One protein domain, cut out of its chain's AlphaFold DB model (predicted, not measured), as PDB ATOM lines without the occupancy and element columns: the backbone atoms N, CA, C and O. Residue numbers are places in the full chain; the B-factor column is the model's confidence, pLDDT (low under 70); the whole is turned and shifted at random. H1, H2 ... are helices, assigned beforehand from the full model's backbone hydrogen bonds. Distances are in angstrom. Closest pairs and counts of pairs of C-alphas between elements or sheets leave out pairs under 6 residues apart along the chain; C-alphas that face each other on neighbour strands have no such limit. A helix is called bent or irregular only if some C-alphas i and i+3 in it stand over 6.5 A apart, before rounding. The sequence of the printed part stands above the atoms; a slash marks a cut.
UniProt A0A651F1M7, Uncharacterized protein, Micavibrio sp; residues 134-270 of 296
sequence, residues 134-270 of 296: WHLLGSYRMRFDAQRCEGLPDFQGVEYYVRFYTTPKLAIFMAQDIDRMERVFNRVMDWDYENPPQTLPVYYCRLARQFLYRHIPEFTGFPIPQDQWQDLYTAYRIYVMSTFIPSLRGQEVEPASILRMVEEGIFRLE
ATOM      1  N   TRP A 134     -13.775  -4.064  30.015       98.00
ATOM      2  CA  TRP A 134     -14.101  -2.661  30.264       98.00
ATOM      3  C   TRP A 134     -13.843  -2.249  31.715       98.00
ATOM      4  O   TRP A 134     -13.415  -1.127  31.971       98.00
ATOM      5  N   HIS A 135     -14.033  -3.157  32.676       96.81
ATOM      6  CA  HIS A 135     -13.710  -2.889  34.075       96.81
ATOM      7  C   HIS A 135     -12.199  -2.730  34.295       96.81
ATOM      8  O   HIS A 135     -11.773  -1.793  34.970       96.81
ATOM      9  N   LEU A 136     -11.379  -3.610  33.713       95.19
ATOM     10  CA  LEU A 136      -9.919  -3.536  33.798       95.19
ATOM     11  C   LEU A 136      -9.371  -2.306  33.071       95.19
ATOM     12  O   LEU A 136      -8.503  -1.632  33.622       95.19
ATOM     13  N   LEU A 137      -9.903  -1.975  31.889       96.88
ATOM     14  CA  LEU A 137      -9.557  -0.746  31.170       96.88
ATOM     15  C   LEU A 137      -9.933   0.501  31.991       96.88
ATOM     16  O   LEU A 137      -9.119   1.412  32.127       96.88
ATOM     17  N   GLY A 138     -11.119   0.492  32.614       95.88
ATOM     18  CA  GLY A 138     -11.556   1.422  33.664       95.88
ATOM     19  C   GLY A 138     -10.498   1.676  34.721       95.88
ATOM     20  O   GLY A 138     -10.046   2.805  34.919       95.88
ATOM     21  N   SER A 139     -10.087   0.603  35.384       93.69
ATOM     22  CA  SER A 139      -9.101   0.631  36.461       93.69
ATOM     23  C   SER A 139      -7.736   1.120  35.983       93.69
ATOM     24  O   SER A 139      -7.140   1.984  36.625       93.69
ATOM     25  N   TYR A 140      -7.254   0.610  34.846       94.12
ATOM     26  CA  TYR A 140      -5.976   0.999  34.250       94.12
ATOM     27  C   TYR A 140      -5.944   2.497  33.923       94.12
ATOM     28  O   TYR A 140      -5.058   3.223  34.375       94.12
ATOM     29  N   ARG A 141      -6.956   2.991  33.200       94.75
ATOM     30  CA  ARG A 141      -7.047   4.403  32.813       94.75
ATOM     31  C   ARG A 141      -7.235   5.317  34.022       94.75
ATOM     32  O   ARG A 141      -6.622   6.373  34.063       94.75
ATOM     33  N   MET A 142      -7.993   4.907  35.040       92.75
ATOM     34  CA  MET A 142      -8.150   5.706  36.263       92.75
ATOM     35  C   MET A 142      -6.842   5.830  37.061       92.75
ATOM     36  O   MET A 142      -6.537   6.897  37.592       92.75
ATOM     37  N   ARG A 143      -6.040   4.761  37.132       92.00
ATOM     38  CA  ARG A 143      -4.698   4.810  37.739       92.00
ATOM     39  C   ARG A 143      -3.758   5.716  36.950       92.00
ATOM     40  O   ARG A 143      -2.986   6.450  37.558       92.00
ATOM     41  N   PHE A 144      -3.845   5.695  35.622       93.38
ATOM     42  CA  PHE A 144      -3.098   6.633  34.790       93.38
ATOM     43  C   PHE A 144      -3.539   8.084  35.034       93.38
ATOM     44  O   PHE A 144      -2.694   8.953  35.223       93.38
ATOM     45  N   ASP A 145      -4.847   8.353  35.119       93.38
ATOM     46  CA  ASP A 145      -5.376   9.676  35.477       93.38
ATOM     47  C   ASP A 145      -4.832  10.164  36.823       93.38
ATOM     48  O   ASP A 145      -4.486  11.338  36.938       93.38
ATOM     49  N   ALA A 146      -4.688   9.272  37.808       91.06
ATOM     50  CA  ALA A 146      -4.107   9.601  39.107       91.06
ATOM     51  C   ALA A 146      -2.657  10.085  39.021       91.06
ATOM     52  O   ALA A 146      -2.284  11.009  39.739       91.06
ATOM     53  N   GLN A 147      -1.858   9.510  38.120       90.62
ATOM     54  CA  GLN A 147      -0.477   9.941  37.878       90.62
ATOM     55  C   GLN A 147      -0.387  11.267  37.120       90.62
ATOM     56  O   GLN A 147       0.637  11.941  37.171       90.62
ATOM     57  N   ARG A 148      -1.455  11.652  36.414       91.88
ATOM     58  CA  ARG A 148      -1.537  12.919  35.680       91.88
ATOM     59  C   ARG A 148      -2.091  14.072  36.523       91.88
ATOM     60  O   ARG A 148      -2.340  15.149  35.982       91.88
ATOM     61  N   CYS A 149      -2.300  13.865  37.819       89.44
ATOM     62  CA  CYS A 149      -2.677  14.914  38.758       89.44
ATOM     63  C   CYS A 149      -1.451  15.364  39.557       89.44
ATOM     64  O   CYS A 149      -0.701  14.532  40.056       89.44
ATOM     65  N   GLU A 150      -1.262  16.674  39.703       83.50
ATOM     66  CA  GLU A 150      -0.227  17.258  40.554       83.50
ATOM     67  C   GLU A 150      -0.351  16.770  42.004       83.50
ATOM     68  O   GLU A 150      -1.441  16.778  42.584       83.50
ATOM     69  N   GLY A 151       0.788  16.406  42.599       80.12
ATOM     70  CA  GLY A 151       0.892  15.867  43.953       80.12
ATOM     71  C   GLY A 151       1.191  14.367  43.967       80.12
ATOM     72  O   GLY A 151       1.678  13.805  42.989       80.12
ATOM     73  N   LEU A 152       0.936  13.716  45.107       66.06
ATOM     74  CA  LEU A 152       1.091  12.267  45.220       66.06
ATOM     75  C   LEU A 152      -0.079  11.558  44.517       66.06
ATOM     76  O   LEU A 152      -1.233  11.926  44.759       66.06
ATOM     77  N   PRO A 153       0.185  10.541  43.676       68.06
ATOM     78  CA  PRO A 153      -0.875   9.787  43.024       68.06
ATOM     79  C   PRO A 153      -1.723   9.046  44.069       68.06
ATOM     80  O   PRO A 153      -1.227   8.210  44.822       68.06
ATOM     81  N   ASP A 154      -3.024   9.345  44.103       72.88
ATOM     82  CA  ASP A 154      -3.989   8.777  45.056       72.88
ATOM     83  C   ASP A 154      -4.416   7.346  44.689       72.88
ATOM     84  O   ASP A 154      -5.586   7.055  44.431       72.88
ATOM     85  N   PHE A 155      -3.476   6.404  44.640       76.69
ATOM     86  CA  PHE A 155      -3.822   5.030  44.265       76.69
ATOM     87  C   PHE A 155      -4.867   4.410  45.204       76.69
ATOM     88  O   PHE A 155      -5.722   3.659  44.743       76.69
ATOM     89  N   GLN A 156      -4.896   4.799  46.482       76.06
ATOM     90  CA  GLN A 156      -5.929   4.351  47.425       76.06
ATOM     91  C   GLN A 156      -7.332   4.832  47.028       76.06
ATOM     92  O   GLN A 156      -8.288   4.049  47.051       76.06
ATOM     93  N   GLY A 157      -7.468   6.098  46.627       79.50
ATOM     94  CA  GLY A 157      -8.710   6.639  46.082       79.50
ATOM     95  C   GLY A 157      -9.130   5.937  44.792       79.50
ATOM     96  O   GLY A 157     -10.322   5.670  44.609       79.50
ATOM     97  N   VAL A 158      -8.168   5.563  43.931       84.25
ATOM     98  CA  VAL A 158      -8.463   4.712  42.764       84.25
ATOM     99  C   VAL A 158      -9.025   3.363  43.206       84.25
ATOM    100  O   VAL A 158     -10.078   2.978  42.706       84.25
ATOM    101  N   GLU A 159      -8.403   2.667  44.164       82.44
ATOM    102  CA  GLU A 159      -8.882   1.342  44.593       82.44
ATOM    103  C   GLU A 159     -10.272   1.379  45.197       82.44
ATOM    104  O   GLU A 159     -11.101   0.516  44.904       82.44
ATOM    105  N   TYR A 160     -10.552   2.385  46.023       82.50
ATOM    106  CA  TYR A 160     -11.891   2.578  46.560       82.50
ATOM    107  C   TYR A 160     -12.915   2.698  45.426       82.50
ATOM    108  O   TYR A 160     -13.987   2.091  45.480       82.50
ATOM    109  N   TYR A 161     -12.560   3.447  44.382       82.94
ATOM    110  CA  TYR A 161     -13.407   3.644  43.218       82.94
ATOM    111  C   TYR A 161     -13.581   2.354  42.411       82.94
ATOM    112  O   TYR A 161     -14.712   1.950  42.152       82.94
ATOM    113  N   VAL A 162     -12.490   1.664  42.074       88.31
ATOM    114  CA  VAL A 162     -12.517   0.376  41.364       88.31
ATOM    115  C   VAL A 162     -13.398  -0.616  42.116       88.31
ATOM    116  O   VAL A 162     -14.356  -1.143  41.548       88.31
ATOM    117  N   ARG A 163     -13.168  -0.771  43.425       86.12
ATOM    118  CA  ARG A 163     -13.939  -1.656  44.302       86.12
ATOM    119  C   ARG A 163     -15.419  -1.290  44.366       86.12
ATOM    120  O   ARG A 163     -16.253  -2.187  44.445       86.12
ATOM    121  N   PHE A 164     -15.758  -0.001  44.341       87.06
ATOM    122  CA  PHE A 164     -17.152   0.445  44.304       87.06
ATOM    123  C   PHE A 164     -17.877  -0.045  43.039       87.06
ATOM    124  O   PHE A 164     -19.062  -0.374  43.107       87.06
ATOM    125  N   TYR A 165     -17.172  -0.138  41.907       88.12
ATOM    126  CA  TYR A 165     -17.717  -0.635  40.639       88.12
ATOM    127  C   TYR A 165     -17.545  -2.143  40.424       88.12
ATOM    128  O   TYR A 165     -18.154  -2.692  39.506       88.12
ATOM    129  N   THR A 166     -16.753  -2.838  41.242       89.94
ATOM    130  CA  THR A 166     -16.618  -4.294  41.159       89.94
ATOM    131  C   THR A 166     -17.814  -4.978  41.823       89.94
ATOM    132  O   THR A 166     -17.941  -5.015  43.049       89.94
ATOM    133  N   THR A 167     -18.697  -5.581  41.027       91.19
ATOM    134  CA  THR A 167     -19.793  -6.394  41.567       91.19
ATOM    135  C   THR A 167     -19.275  -7.743  42.089       91.19
ATOM    136  O   THR A 167     -18.253  -8.246  41.610       91.19
ATOM    137  N   PRO A 168     -19.988  -8.407  43.023       91.31
ATOM    138  CA  PRO A 168     -19.612  -9.749  43.466       91.31
ATOM    139  C   PRO A 168     -19.529 -10.764  42.317       91.31
ATOM    140  O   PRO A 168     -18.649 -11.619  42.314       91.31
ATOM    141  N   LYS A 169     -20.421 -10.660  41.323       91.19
ATOM    142  CA  LYS A 169     -20.437 -11.544  40.150       91.19
ATOM    143  C   LYS A 169     -19.186 -11.340  39.296       91.19
ATOM    144  O   LYS A 169     -18.560 -12.325  38.907       91.19
ATOM    145  N   LEU A 170     -18.809 -10.086  39.043       90.50
ATOM    146  CA  LEU A 170     -17.599  -9.749  38.301       90.50
ATOM    147  C   LEU A 170     -16.343 -10.201  39.053       90.50
ATOM    148  O   LEU A 170     -15.495 -10.857  38.460       90.50
ATOM    149  N   ALA A 171     -16.258  -9.946  40.364       88.50
ATOM    150  CA  ALA A 171     -15.140 -10.386  41.204       88.50
ATOM    151  C   ALA A 171     -14.947 -11.910  41.172       88.50
ATOM    152  O   ALA A 171     -13.837 -12.390  40.948       88.50
ATOM    153  N   ILE A 172     -16.031 -12.675  41.341       88.56
ATOM    154  CA  ILE A 172     -15.991 -14.141  41.265       88.56
ATOM    155  C   ILE A 172     -15.533 -14.588  39.875       88.56
ATOM    156  O   ILE A 172     -14.687 -15.469  39.769       88.56
ATOM    157  N   PHE A 173     -16.063 -13.978  38.811       90.75
ATOM    158  CA  PHE A 173     -15.674 -14.320  37.446       90.75
ATOM    159  C   PHE A 173     -14.188 -14.030  37.188       90.75
ATOM    160  O   PHE A 173     -13.500 -14.868  36.609       90.75
ATOM    161  N   MET A 174     -13.661 -12.904  37.672       89.19
ATOM    162  CA  MET A 174     -12.230 -12.595  37.571       89.19
ATOM    163  C   MET A 174     -11.365 -13.611  38.333       89.19
ATOM    164  O   MET A 174     -10.313 -14.005  37.847       89.19
ATOM    165  N   ALA A 175     -11.822 -14.105  39.486       86.69
ATOM    166  CA  ALA A 175     -11.064 -15.046  40.318       86.69
ATOM    167  C   ALA A 175     -11.039 -16.501  39.827       86.69
ATOM    168  O   ALA A 175     -10.234 -17.291  40.308       86.69
ATOM    169  N   GLN A 176     -11.923 -16.885  38.908       90.12
ATOM    170  CA  GLN A 176     -12.100 -18.293  38.528       90.12
ATOM    171  C   GLN A 176     -11.038 -18.844  37.570       90.12
ATOM    172  O   GLN A 176     -10.842 -20.056  37.534       90.12
ATOM    173  N   ASP A 177     -10.425 -17.994  36.747       89.56
ATOM    174  CA  ASP A 177      -9.574 -18.427  35.634       89.56
ATOM    175  C   ASP A 177      -8.486 -17.379  35.374       89.56
ATOM    176  O   ASP A 177      -8.737 -16.330  34.773       89.56
ATOM    177  N   ILE A 178      -7.278 -17.670  35.862       87.06
ATOM    178  CA  ILE A 178      -6.106 -16.793  35.749       87.06
ATOM    179  C   ILE A 178      -5.683 -16.641  34.286       87.06
ATOM    180  O   ILE A 178      -5.386 -15.528  33.857       87.06
ATOM    181  N   ASP A 179      -5.719 -17.717  33.497       90.88
ATOM    182  CA  ASP A 179      -5.335 -17.669  32.082       90.88
ATOM    183  C   ASP A 179      -6.297 -16.775  31.293       90.88
ATOM    184  O   ASP A 179      -5.885 -16.031  30.399       90.88
ATOM    185  N   ARG A 180      -7.598 -16.813  31.616       93.19
ATOM    186  CA  ARG A 180      -8.580 -15.869  31.064       93.19
ATOM    187  C   ARG A 180      -8.267 -14.441  31.482       93.19
ATOM    188  O   ARG A 180      -8.301 -13.566  30.622       93.19
ATOM    189  N   MET A 181      -7.963 -14.202  32.754       89.69
ATOM    190  CA  MET A 181      -7.607 -12.859  33.217       89.69
ATOM    191  C   MET A 181      -6.374 -12.315  32.507       89.69
ATOM    192  O   MET A 181      -6.390 -11.166  32.079       89.69
ATOM    193  N   GLU A 182      -5.351 -13.143  32.306       90.88
ATOM    194  CA  GLU A 182      -4.160 -12.751  31.559       90.88
ATOM    195  C   GLU A 182      -4.500 -12.405  30.100       90.88
ATOM    196  O   GLU A 182      -4.072 -11.366  29.599       90.88
ATOM    197  N   ARG A 183      -5.326 -13.216  29.420       94.75
ATOM    198  CA  ARG A 183      -5.773 -12.918  28.046       94.75
ATOM    199  C   ARG A 183      -6.556 -11.610  27.958       94.75
ATOM    200  O   ARG A 183      -6.283 -10.805  27.072       94.75
ATOM    201  N   VAL A 184      -7.519 -11.396  28.856       95.56
ATOM    202  CA  VAL A 184      -8.328 -10.168  28.867       95.56
ATOM    203  C   VAL A 184      -7.456  -8.958  29.185       95.56
ATOM    204  O   VAL A 184      -7.604  -7.919  28.551       95.56
ATOM    205  N   PHE A 185      -6.513  -9.092  30.114       93.69
ATOM    206  CA  PHE A 185      -5.575  -8.028  30.440       93.69
ATOM    207  C   PHE A 185      -4.656  -7.681  29.264       93.69
ATOM    208  O   PHE A 185      -4.514  -6.507  28.939       93.69
ATOM    209  N   ASN A 186      -4.098  -8.672  28.566       94.62
ATOM    210  CA  ASN A 186      -3.326  -8.419  27.345       94.62
ATOM    211  C   ASN A 186      -4.178  -7.691  26.298       94.62
ATOM    212  O   ASN A 186      -3.729  -6.700  25.733       94.62
ATOM    213  N   ARG A 187      -5.450  -8.088  26.135       97.25
ATOM    214  CA  ARG A 187      -6.405  -7.386  25.265       97.25
ATOM    215  C   ARG A 187      -6.596  -5.922  25.672       97.25
ATOM    216  O   ARG A 187      -6.675  -5.070  24.795       97.25
ATOM    217  N   VAL A 188      -6.659  -5.623  26.974       96.62
ATOM    218  CA  VAL A 188      -6.690  -4.239  27.485       96.62
ATOM    219  C   VAL A 188      -5.421  -3.498  27.075       96.62
ATOM    220  O   VAL A 188      -5.526  -2.421  26.506       96.62
ATOM    221  N   MET A 189      -4.239  -4.076  27.300       95.12
ATOM    222  CA  MET A 189      -2.957  -3.425  26.997       95.12
ATOM    223  C   MET A 189      -2.716  -3.194  25.499       95.12
ATOM    224  O   MET A 189      -2.032  -2.230  25.138       95.12
ATOM    225  N   ASP A 190      -3.241  -4.075  24.649       97.12
ATOM    226  CA  ASP A 190      -3.189  -3.945  23.192       97.12
ATOM    227  C   ASP A 190      -4.156  -2.856  22.718       97.12
ATOM    228  O   ASP A 190      -3.750  -1.933  22.013       97.12
ATOM    229  N   TRP A 191      -5.408  -2.893  23.191       97.25
ATOM    230  CA  TRP A 191      -6.403  -1.867  22.871       97.25
ATOM    231  C   TRP A 191      -5.935  -0.476  23.304       97.25
ATOM    232  O   TRP A 191      -6.046   0.487  22.550       97.25
ATOM    233  N   ASP A 192      -5.378  -0.379  24.509       96.25
ATOM    234  CA  ASP A 192      -4.890   0.859  25.108       96.25
ATOM    235  C   ASP A 192      -3.765   1.512  24.302       96.25
ATOM    236  O   ASP A 192      -3.721   2.738  24.185       96.25
ATOM    237  N   TYR A 193      -2.883   0.678  23.742       95.44
ATOM    238  CA  TYR A 193      -1.776   1.092  22.886       95.44
ATOM    239  C   TYR A 193      -2.268   1.649  21.547       95.44
ATOM    240  O   TYR A 193      -1.743   2.651  21.066       95.44
ATOM    241  N   GLU A 194      -3.287   1.020  20.960       96.75
ATOM    242  CA  GLU A 194      -3.920   1.489  19.723       96.75
ATOM    243  C   GLU A 194      -4.780   2.744  19.946       96.75
ATOM    244  O   GLU A 194      -4.947   3.552  19.033       96.75
ATOM    245  N   ASN A 195      -5.295   2.926  21.164       96.06
ATOM    246  CA  ASN A 195      -6.274   3.950  21.516       96.06
ATOM    247  C   ASN A 195      -5.830   4.762  22.749       96.06
ATOM    248  O   ASN A 195      -6.527   4.730  23.772       96.06
ATOM    249  N   PRO A 196      -4.684   5.476  22.697       93.12
ATOM    250  CA  PRO A 196      -4.135   6.210  23.837       93.12
ATOM    251  C   PRO A 196      -5.120   7.266  24.370       93.12
ATOM    252  O   PRO A 196      -5.942   7.791  23.616       93.12
ATOM    253  N   PRO A 197      -5.053   7.606  25.669       91.75
ATOM    254  CA  PRO A 197      -6.061   8.432  26.312       91.75
ATOM    255  C   PRO A 197      -5.894   9.887  25.875       91.75
ATOM    256  O   PRO A 197      -4.824  10.474  26.034       91.75
ATOM    257  N   GLN A 198      -6.968  10.492  25.372       90.88
ATOM    258  CA  GLN A 198      -6.969  11.897  24.947       90.88
ATOM    259  C   GLN A 198      -7.648  12.822  25.962       90.88
ATOM    260  O   GLN A 198      -7.568  14.046  25.860       90.88
ATOM    261  N   THR A 199      -8.304  12.252  26.971       89.19
ATOM    262  CA  THR A 199      -9.038  13.014  27.978       89.19
ATOM    263  C   THR A 199      -8.130  13.694  28.988       89.19
ATOM    264  O   THR A 199      -7.097  13.163  29.401       89.19
ATOM    265  N   LEU A 200      -8.557  14.870  29.448       88.19
ATOM    266  CA  LEU A 200      -7.956  15.531  30.603       88.19
ATOM    267  C   LEU A 200      -8.339  14.776  31.889       88.19
ATOM    268  O   LEU A 200      -9.522  14.486  32.080       88.19
ATOM    269  N   PRO A 201      -7.412  14.566  32.843       90.62
ATOM    270  CA  PRO A 201      -7.685  13.853  34.097       90.62
ATOM    271  C   PRO A 201      -8.509  14.695  35.094       90.62
ATOM    272  O   PRO A 201      -8.543  14.411  36.287       90.62
ATOM    273  N   VAL A 202      -9.195  15.753  34.638       86.19
ATOM    274  CA  VAL A 202      -9.926  16.726  35.475       86.19
ATOM    275  C   VAL A 202     -10.959  16.043  36.365       86.19
ATOM    276  O   VAL A 202     -11.152  16.465  37.508       86.19
ATOM    277  N   TYR A 203     -11.622  15.000  35.854       83.69
ATOM    278  CA  TYR A 203     -12.548  14.188  36.639       83.69
ATOM    279  C   TYR A 203     -11.863  13.643  37.889       83.69
ATOM    280  O   TYR A 203     -12.308  13.897  39.014       83.69
ATOM    281  N   TYR A 204     -10.764  12.923  37.674       87.75
ATOM    282  CA  TYR A 204     -10.059  12.246  38.737       87.75
ATOM    283  C   TYR A 204      -9.350  13.237  39.655       87.75
ATOM    284  O   TYR A 204      -9.516  13.140  40.864       87.75
ATOM    285  N   CYS A 205      -8.669  14.258  39.132       87.56
ATOM    286  CA  CYS A 205      -7.980  15.222  39.992       87.56
ATOM    287  C   CYS A 205      -8.959  15.978  40.908       87.56
ATOM    288  O   CYS A 205      -8.671  16.220  42.083       87.56
ATOM    289  N   ARG A 206     -10.177  16.275  40.423       84.31
ATOM    290  CA  ARG A 206     -11.245  16.842  41.263       84.31
ATOM    291  C   ARG A 206     -11.741  15.845  42.310       84.31
ATOM    292  O   ARG A 206     -12.025  16.257  43.434       84.31
ATOM    293  N   LEU A 207     -11.878  14.572  41.942       82.12
ATOM    294  CA  LEU A 207     -12.276  13.502  42.854       82.12
ATOM    295  C   LEU A 207     -11.226  13.308  43.959       82.12
ATOM    296  O   LEU A 207     -11.566  13.411  45.135       82.12
ATOM    297  N   ALA A 208      -9.959  13.132  43.582       81.25
ATOM    298  CA  ALA A 208      -8.817  13.016  44.482       81.25
ATOM    299  C   ALA A 208      -8.749  14.213  45.433       81.25
ATOM    300  O   ALA A 208      -8.637  14.036  46.639       81.25
ATOM    301  N   ARG A 209      -8.970  15.442  44.944       80.50
ATOM    302  CA  ARG A 209      -9.013  16.631  45.809       80.50
ATOM    303  C   ARG A 209     -10.094  16.541  46.890       80.50
ATOM    304  O   ARG A 209      -9.881  17.022  47.996       80.50
ATOM    305  N   GLN A 210     -11.250  15.936  46.625       76.56
ATOM    306  CA  GLN A 210     -12.292  15.788  47.651       76.56
ATOM    307  C   GLN A 210     -11.896  14.805  48.761       76.56
ATOM    308  O   GLN A 210     -12.299  15.006  49.912       76.56
ATOM    309  N   PHE A 211     -11.112  13.778  48.429       73.00
ATOM    310  CA  PHE A 211     -10.650  12.766  49.379       73.00
ATOM    311  C   PHE A 211      -9.351  13.181  50.083       73.00
ATOM    312  O   PHE A 211      -9.294  13.171  51.313       73.00
ATOM    313  N   LEU A 212      -8.348  13.626  49.327       69.06
ATOM    314  CA  LEU A 212      -6.998  13.911  49.805       69.06
ATOM    315  C   LEU A 212      -6.793  15.300  50.388       69.06
ATOM    316  O   LEU A 212      -5.936  15.437  51.252       69.06
ATOM    317  N   TYR A 213      -7.564  16.326  50.010       62.56
ATOM    318  CA  TYR A 213      -7.340  17.683  50.544       62.56
ATOM    319  C   TYR A 213      -7.468  17.747  52.077       62.56
ATOM    320  O   TYR A 213      -6.923  18.630  52.731       62.56
ATOM    321  N   ARG A 214      -8.183  16.790  52.685       67.00
ATOM    322  CA  ARG A 214      -8.258  16.668  54.149       67.00
ATOM    323  C   ARG A 214      -6.980  16.123  54.791       67.00
ATOM    324  O   ARG A 214      -6.824  16.278  55.998       67.00
ATOM    325  N   HIS A 215      -6.122  15.475  54.012       69.44
ATOM    326  CA  HIS A 215      -4.947  14.738  54.467       69.44
ATOM    327  C   HIS A 215      -3.627  15.331  53.950       69.44
ATOM    328  O   HIS A 215      -2.623  15.204  54.640       69.44
ATOM    329  N   ILE A 216      -3.641  16.006  52.795       71.38
ATOM    330  CA  ILE A 216      -2.470  16.608  52.144       71.38
ATOM    331  C   ILE A 216      -2.848  18.035  51.700       71.38
ATOM    332  O   ILE A 216      -3.443  18.207  50.632       71.38
ATOM    333  N   PRO A 217      -2.586  19.065  52.526       67.44
ATOM    334  CA  PRO A 217      -2.931  20.458  52.222       67.44
ATOM    335  C   PRO A 217      -2.275  21.005  50.947       67.44
ATOM    336  O   PRO A 217      -2.833  21.900  50.312       67.44
ATOM    337  N   GLU A 218      -1.116  20.465  50.571       68.00
ATOM    338  CA  GLU A 218      -0.336  20.851  49.393       68.00
ATOM    339  C   GLU A 218      -0.875  20.231  48.093       68.00
ATOM    340  O   GLU A 218      -0.450  20.617  47.005       68.00
ATOM    341  N   PHE A 219      -1.825  19.290  48.175       70.31
ATOM    342  CA  PHE A 219      -2.430  18.681  46.994       70.31
ATOM    343  C   PHE A 219      -3.316  19.700  46.264       70.31
ATOM    344  O   PHE A 219      -4.460  19.972  46.652       70.31
ATOM    345  N   THR A 220      -2.785  20.259  45.177       71.88
ATOM    346  CA  THR A 220      -3.492  21.220  44.322       71.88
ATOM    347  C   THR A 220      -4.590  20.532  43.505       71.88
ATOM    348  O   THR A 220      -5.668  21.106  43.296       71.88
ATOM    349  N   GLY A 221      -4.358  19.273  43.112       74.81
ATOM    350  CA  GLY A 221      -5.286  18.470  42.322       74.81
ATOM    351  C   GLY A 221      -5.529  19.049  40.931       74.81
ATOM    352  O   GLY A 221      -6.646  18.945  40.413       74.81
ATOM    353  N   PHE A 222      -4.525  19.704  40.346       86.06
ATOM    354  CA  PHE A 222      -4.571  20.146  38.955       86.06
ATOM    355  C   PHE A 222      -3.980  19.082  38.026       86.06
ATOM    356  O   PHE A 222      -3.087  18.345  38.434       86.06
ATOM    357  N   PRO A 223      -4.469  18.964  36.783       88.75
ATOM    358  CA  PRO A 223      -3.786  18.180  35.764       88.75
ATOM    359  C   PRO A 223      -2.378  18.723  35.512       88.75
ATOM    360  O   PRO A 223      -2.220  19.928  35.326       88.75
ATOM    361  N   ILE A 224      -1.388  17.839  35.431       90.75
ATOM    362  CA  ILE A 224      -0.048  18.213  34.972       90.75
ATOM    363  C   ILE A 224      -0.075  18.612  33.477       90.75
ATOM    364  O   ILE A 224      -0.970  18.168  32.739       90.75
ATOM    365  N   PRO A 225       0.920  19.377  32.994       92.31
ATOM    366  CA  PRO A 225       1.055  19.744  31.584       92.31
ATOM    367  C   PRO A 225       1.038  18.549  30.611       92.31
ATOM    368  O   PRO A 225       1.602  17.489  30.882       92.31
ATOM    369  N   GLN A 226       0.365  18.717  29.465       92.06
ATOM    370  CA  GLN A 226       0.105  17.640  28.497       92.06
ATOM    371  C   GLN A 226       1.365  17.123  27.785       92.06
ATOM    372  O   GLN A 226       1.412  15.964  27.377       92.06
ATOM    373  N   ASP A 227       2.394  17.955  27.660       93.25
ATOM    374  CA  ASP A 227       3.698  17.597  27.093       93.25
ATOM    375  C   ASP A 227       4.419  16.498  27.892       93.25
ATOM    376  O   ASP A 227       5.201  15.748  27.316       93.25
ATOM    377  N   GLN A 228       4.092  16.327  29.177       92.69
ATOM    378  CA  GLN A 228       4.658  15.279  30.038       92.69
ATOM    379  C   GLN A 228       3.899  13.943  29.957       92.69
ATOM    380  O   GLN A 228       4.362  12.919  30.466       92.69
ATOM    381  N   TRP A 229       2.712  13.918  29.346       91.94
ATOM    382  CA  TRP A 229       1.833  12.749  29.426       91.94
ATOM    383  C   TRP A 229       2.364  11.542  28.661       91.94
ATOM    384  O   TRP A 229       2.116  10.419  29.085       91.94
ATOM    385  N   GLN A 230       3.083  11.749  27.556       93.00
ATOM    386  CA  GLN A 230       3.587  10.643  26.741       93.00
ATOM    387  C   GLN A 230       4.669   9.838  27.473       93.00
ATOM    388  O   GLN A 230       4.680   8.603  27.410       93.00
ATOM    389  N   ASP A 231       5.549  10.528  28.196       92.56
ATOM    390  CA  ASP A 231       6.609   9.894  28.980       92.56
ATOM    391  C   ASP A 231       6.013   9.119  30.156       92.56
ATOM    392  O   ASP A 231       6.332   7.942  30.353       92.56
ATOM    393  N   LEU A 232       5.058   9.729  30.868       92.12
ATOM    394  CA  LEU A 232       4.310   9.054  31.928       92.12
ATOM    395  C   LEU A 232       3.527   7.857  31.409       92.12
ATOM    396  O   LEU A 232       3.545   6.804  32.036       92.12
ATOM    397  N   TYR A 233       2.868   7.989  30.259       92.44
ATOM    398  CA  TYR A 233       2.125   6.899  29.636       92.44
ATOM    399  C   TYR A 233       3.039   5.708  29.346       92.44
ATOM    400  O   TYR A 233       2.732   4.569  29.705       92.44
ATOM    401  N   THR A 234       4.203   5.981  28.759       92.94
ATOM    402  CA  THR A 234       5.199   4.959  28.430       92.94
ATOM    403  C   THR A 234       5.722   4.273  29.694       92.94
ATOM    404  O   THR A 234       5.716   3.041  29.771       92.94
ATOM    405  N   ALA A 235       6.118   5.050  30.707       91.50
ATOM    406  CA  ALA A 235       6.601   4.527  31.983       91.50
ATOM    407  C   ALA A 235       5.527   3.701  32.709       91.50
ATOM    408  O   ALA A 235       5.795   2.581  33.151       91.50
ATOM    409  N   TYR A 236       4.294   4.210  32.764       90.44
ATOM    410  CA  TYR A 236       3.160   3.542  33.393       90.44
ATOM    411  C   TYR A 236       2.836   2.214  32.713       90.44
ATOM    412  O   TYR A 236       2.688   1.190  33.380       90.44
ATOM    413  N   ARG A 237       2.785   2.194  31.377       91.06
ATOM    414  CA  ARG A 237       2.545   0.974  30.602       91.06
ATOM    415  C   ARG A 237       3.616  -0.085  30.870       91.06
ATOM    416  O   ARG A 237       3.269  -1.240  31.110       91.06
ATOM    417  N   ILE A 238       4.895   0.301  30.873       88.12
ATOM    418  CA  ILE A 238       6.011  -0.609  31.184       88.12
ATOM    419  C   ILE A 238       5.872  -1.170  32.602       88.12
ATOM    420  O   ILE A 238       5.974  -2.384  32.781       88.12
ATOM    421  N   TYR A 239       5.612  -0.309  33.590       87.62
ATOM    422  CA  TYR A 239       5.408  -0.712  34.982       87.62
ATOM    423  C   TYR A 239       4.259  -1.717  35.115       87.62
ATOM    424  O   TYR A 239       4.417  -2.776  35.715       87.62
ATOM    425  N   VAL A 240       3.108  -1.427  34.512       86.44
ATOM    426  CA  VAL A 240       1.925  -2.287  34.594       86.44
ATOM    427  C   VAL A 240       2.174  -3.650  33.940       86.44
ATOM    428  O   VAL A 240       1.857  -4.682  34.532       86.44
ATOM    429  N   MET A 241       2.798  -3.684  32.759       84.56
ATOM    430  CA  MET A 241       3.129  -4.946  32.088       84.56
ATOM    431  C   MET A 241       4.158  -5.781  32.861       84.56
ATOM    432  O   MET A 241       4.067  -7.009  32.859       84.56
ATOM    433  N   SER A 242       5.130  -5.139  33.517       81.69
ATOM    434  CA  SER A 242       6.190  -5.831  34.259       81.69
ATOM    435  C   SER A 242       5.764  -6.293  35.652       81.69
ATOM    436  O   SER A 242       6.392  -7.195  36.202       81.69
ATOM    437  N   THR A 243       4.699  -5.722  36.216       80.31
ATOM    438  CA  THR A 243       4.224  -6.050  37.569       80.31
ATOM    439  C   THR A 243       2.993  -6.951  37.565       80.31
ATOM    440  O   THR A 243       2.990  -7.965  38.263       80.31
ATOM    441  N   PHE A 244       1.978  -6.641  36.753       75.75
ATOM    442  CA  PHE A 244       0.668  -7.291  36.843       75.75
ATOM    443  C   PHE A 244       0.657  -8.723  36.289       75.75
ATOM    444  O   PHE A 244       0.138  -9.640  36.922       75.75
ATOM    445  N   ILE A 245       1.262  -8.959  35.120       68.75
ATOM    446  CA  ILE A 245       1.297 -10.305  34.519       68.75
ATOM    447  C   ILE A 245       2.091 -11.283  35.406       68.75
ATOM    448  O   ILE A 245       1.594 -12.379  35.681       68.75
ATOM    449  N   PRO A 246       3.284 -10.921  35.925       73.50
ATOM    450  CA  PRO A 246       3.989 -11.786  36.865       73.50
ATOM    451  C   PRO A 246       3.241 -12.005  38.184       73.50
ATOM    452  O   PRO A 246       3.279 -13.121  38.703       73.50
ATOM    453  N   SER A 247       2.531 -10.997  38.714       71.69
ATOM    454  CA  SER A 247       1.758 -11.168  39.953       71.69
ATOM    455  C   SER A 247       0.591 -12.142  39.781       71.69
ATOM    456  O   SER A 247       0.356 -12.949  40.676       71.69
ATOM    457  N   LEU A 248      -0.072 -12.143  38.617       69.38
ATOM    458  CA  LEU A 248      -1.138 -13.104  38.306       69.38
ATOM    459  C   LEU A 248      -0.646 -14.560  38.300       69.38
ATOM    460  O   LEU A 248      -1.363 -15.449  38.747       69.38
ATOM    461  N   ARG A 249       0.573 -14.812  37.805       69.44
ATOM    462  CA  ARG A 249       1.149 -16.166  37.695       69.44
ATOM    463  C   ARG A 249       1.844 -16.652  38.971       69.44
ATOM    464  O   ARG A 249       2.044 -17.853  39.134       69.44
ATOM    465  N   GLY A 250       2.270 -15.729  39.833       59.03
ATOM    466  CA  GLY A 250       3.081 -16.013  41.019       59.03
ATOM    467  C   GLY A 250       2.302 -16.252  42.315       59.03
ATOM    468  O   GLY A 250       2.926 -16.585  43.321       59.03
ATOM    469  N   GLN A 251       0.977 -16.077  42.326       54.56
ATOM    470  CA  GLN A 251       0.149 -16.241  43.525       54.56
ATOM    471  C   GLN A 251      -0.842 -17.402  43.365       54.56
ATOM    472  O   GLN A 251      -1.521 -17.512  42.349       54.56
ATOM    473  N   GLU A 252      -0.962 -18.260  44.388       45.34
ATOM    474  CA  GLU A 252      -2.158 -19.092  44.565       45.34
ATOM    475  C   GLU A 252      -3.328 -18.141  44.826       45.34
ATOM    476  O   GLU A 252      -3.440 -17.538  45.893       45.34
ATOM    477  N   VAL A 253      -4.149 -17.930  43.801       48.81
ATOM    478  CA  VAL A 253      -5.174 -16.894  43.827       48.81
ATOM    479  C   VAL A 253      -6.348 -17.346  44.692       48.81
ATOM    480  O   VAL A 253      -7.294 -17.967  44.211       48.81
ATOM    481  N   GLU A 254      -6.338 -17.007  45.982       43.28
ATOM    482  CA  GLU A 254      -7.602 -16.922  46.715       43.28
ATOM    483  C   GLU A 254      -8.460 -15.821  46.061       43.28
ATOM    484  O   GLU A 254      -7.927 -14.774  45.703       43.28
ATOM    485  N   PRO A 255      -9.787 -15.954  45.921       44.31
ATOM    486  CA  PRO A 255     -10.627 -14.881  45.373       44.31
ATOM    487  C   PRO A 255     -10.492 -13.538  46.114       44.31
ATOM    488  O   PRO A 255     -10.682 -12.475  45.526       44.31
ATOM    489  N   ALA A 256     -10.106 -13.577  47.395       42.47
ATOM    490  CA  ALA A 256      -9.743 -12.397  48.175       42.47
ATOM    491  C   ALA A 256      -8.404 -11.772  47.733       42.47
ATOM    492  O   ALA A 256      -8.231 -10.567  47.859       42.47
ATOM    493  N   SER A 257      -7.484 -12.560  47.173       42.59
ATOM    494  CA  SER A 257      -6.159 -12.137  46.711       42.59
ATOM    495  C   SER A 257      -6.154 -11.381  45.382       42.59
ATOM    496  O   SER A 257      -5.227 -10.625  45.177       42.59
ATOM    497  N   ILE A 258      -7.165 -11.466  44.505       48.19
ATOM    498  CA  ILE A 258      -7.233 -10.545  43.343       48.19
ATOM    499  C   ILE A 258      -7.535  -9.124  43.816       48.19
ATOM    500  O   ILE A 258      -6.861  -8.181  43.414       48.19
ATOM    501  N   LEU A 259      -8.502  -8.981  44.729       46.03
ATOM    502  CA  LEU A 259      -8.750  -7.718  45.429       46.03
ATOM    503  C   LEU A 259      -7.521  -7.297  46.248       46.03
ATOM    504  O   LEU A 259      -7.187  -6.121  46.266       46.03
ATOM    505  N   ARG A 260      -6.795  -8.255  46.841       44.84
ATOM    506  CA  ARG A 260      -5.569  -7.983  47.597       44.84
ATOM    507  C   ARG A 260      -4.341  -7.685  46.733       44.84
ATOM    508  O   ARG A 260      -3.494  -6.945  47.178       44.84
ATOM    509  N   MET A 261      -4.215  -8.201  45.512       46.56
ATOM    510  CA  MET A 261      -3.134  -7.882  44.563       46.56
ATOM    511  C   MET A 261      -3.311  -6.468  44.014       46.56
ATOM    512  O   MET A 261      -2.343  -5.730  43.848       46.56
ATOM    513  N   VAL A 262      -4.570  -6.086  43.812       47.91
ATOM    514  CA  VAL A 262      -5.003  -4.709  43.587       47.91
ATOM    515  C   VAL A 262      -4.646  -3.813  44.795       47.91
ATOM    516  O   VAL A 262      -4.232  -2.676  44.581       47.91
ATOM    517  N   GLU A 263      -4.703  -4.332  46.032       42.38
ATOM    518  CA  GLU A 263      -4.280  -3.642  47.272       42.38
ATOM    519  C   GLU A 263      -2.750  -3.688  47.557       42.38
ATOM    520  O   GLU A 263      -2.215  -2.754  48.146       42.38
ATOM    521  N   GLU A 264      -2.012  -4.732  47.156       43.19
ATOM    522  CA  GLU A 264      -0.610  -5.002  47.548       43.19
ATOM    523  C   GLU A 264       0.425  -4.526  46.519       43.19
ATOM    524  O   GLU A 264       1.585  -4.326  46.880       43.19
ATOM    525  N   GLY A 265       0.023  -4.238  45.274       45.06
ATOM    526  CA  GLY A 265       0.871  -3.508  44.318       45.06
ATOM    527  C   GLY A 265       1.258  -2.093  44.789       45.06
ATOM    528  O   GLY A 265       2.159  -1.478  44.225       45.06
ATOM    529  N   ILE A 266       0.604  -1.600  45.848       43.25
ATOM    530  CA  ILE A 266       0.707  -0.241  46.391       43.25
ATOM    531  C   ILE A 266       1.846  -0.097  47.413       43.25
ATOM    532  O   ILE A 266       2.469   0.958  47.471       43.25
ATOM    533  N   PHE A 267       2.201  -1.139  48.171       36.31
ATOM    534  CA  PHE A 267       3.183  -0.983  49.257       36.31
ATOM    535  C   PHE A 267       4.646  -0.922  48.801       36.31
ATOM    536  O   PHE A 267       5.491  -0.461  49.560       36.31
ATOM    537  N   ARG A 268       4.972  -1.335  47.569       40.62
ATOM    538  CA  ARG A 268       6.363  -1.285  47.076       40.62
ATOM    539  C   ARG A 268       6.780   0.049  46.461       40.62
ATOM    540  O   ARG A 268       7.971   0.329  46.424       40.62
ATOM    541  N   LEU A 269       5.842   0.883  46.009       40.66
ATOM    542  CA  LEU A 269       6.185   2.185  45.419       40.66
ATOM    543  C   LEU A 269       6.520   3.251  46.476       40.66
ATOM    544  O   LEU A 269       7.303   4.149  46.184       40.66
ATOM    545  N   GLU A 270       6.002   3.136  47.703       42.91
ATOM    546  CA  GLU A 270       6.412   4.005  48.823       42.91
ATOM    547  C   GLU A 270       7.795   3.633  49.390       42.91
ATOM    548  O   GLU A 270       8.466   4.490  49.955       42.91
TER     549      GLU A 270
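Overview. This is residues 134 to 270 of the 296 residues of an uncharacterized protein of Micavibrio sp (UniProt A0A651F1M7). The helix H1 lies in the middle of a compact body, with H2 folded back along it as a hairpin and H4 and H6 side by side as a long pair packed on it. H5 crosses one end of the body, and at the other end H3 and H7 meet in a corner. The printed part has 137 residues with seven named helices, H1 to H7 in chain order, and no named strand; the class is all helix. It is compact, with a radius of gyration of the C-alphas of 15.2 A, and spans 41 by 33 by 26 A.

Along the chain. Find C-alpha 134 at (-14.101, -2.661, 30.264); from there H1 runs through residues 134 to 147, 20.1 A from first to last C-alpha. Next comes H2, residues 155 to 165, and then H3, residues 168 to 175. H4, residues 178 to 194, covers 24.4 A and ends at C-alpha 194, (-3.920, 1.489, 19.723). H5 is residues 202 to 212. The longest helix, H6, residues 226 to 250, covers 36.0 A; it is irregular, but only just, with C-alphas 227 and 230 7.0 A apart. H7, residues 255 to 264, ends at C-alpha 264, (-0.610, -5.002, 47.548).

Arrangement. Begin at H1, the hub, which touches H2, H4, H5 and H6. H1 and H2 form a helical hairpin at a shallow tilt of 23 degrees, opposite ways; their closest C-alphas, Ser 139 and Val 162, are 6.0 A apart. With residues 136 to 137 alone H1 touches H4, closest at C-alphas Leu 137 and Val 188, 5.8 A, at a steep tilt of 58 degrees. With residues 142 to 146 alone it touches H5, closest at C-alphas Asp 145 and Tyr 204, 6.3 A; at 72 degrees they are only just about perpendicular. H1 and H6 only just touch, with 3 pairs of C-alphas within 8 A, the closest being Phe 144 and Tyr 236, 7.1 A. H4 and H6 touch at a shallow tilt of 14 degrees, opposite ways, closest at C-alphas Glu 182 and Ile 245, 6.7 A. Look then at C-alphas Ala 175 and Pro 255, 5.1 A apart, where H3 and H7 touch, about perpendicular at 80 degrees. H1 and H7 are apart. Every O i to N i+4 pair is within hydrogen-bond range in H1, H2, H3, H4 and H5; in H6 it is 17 of 21 and in H7 5 of 6.

Size, cuts and confidence. The two C-alphas farthest apart, Asp 179 and Pro 217, are 43.2 A from each other. The printed part has no cut. The link from H5 to H6, residues 213 to 225, is long. Look for low confidence, pLDDT under 70, in 32 residues, among them residues 248 to 270; H7 has a mean pLDDT of 45, against 80.1 for the printed part.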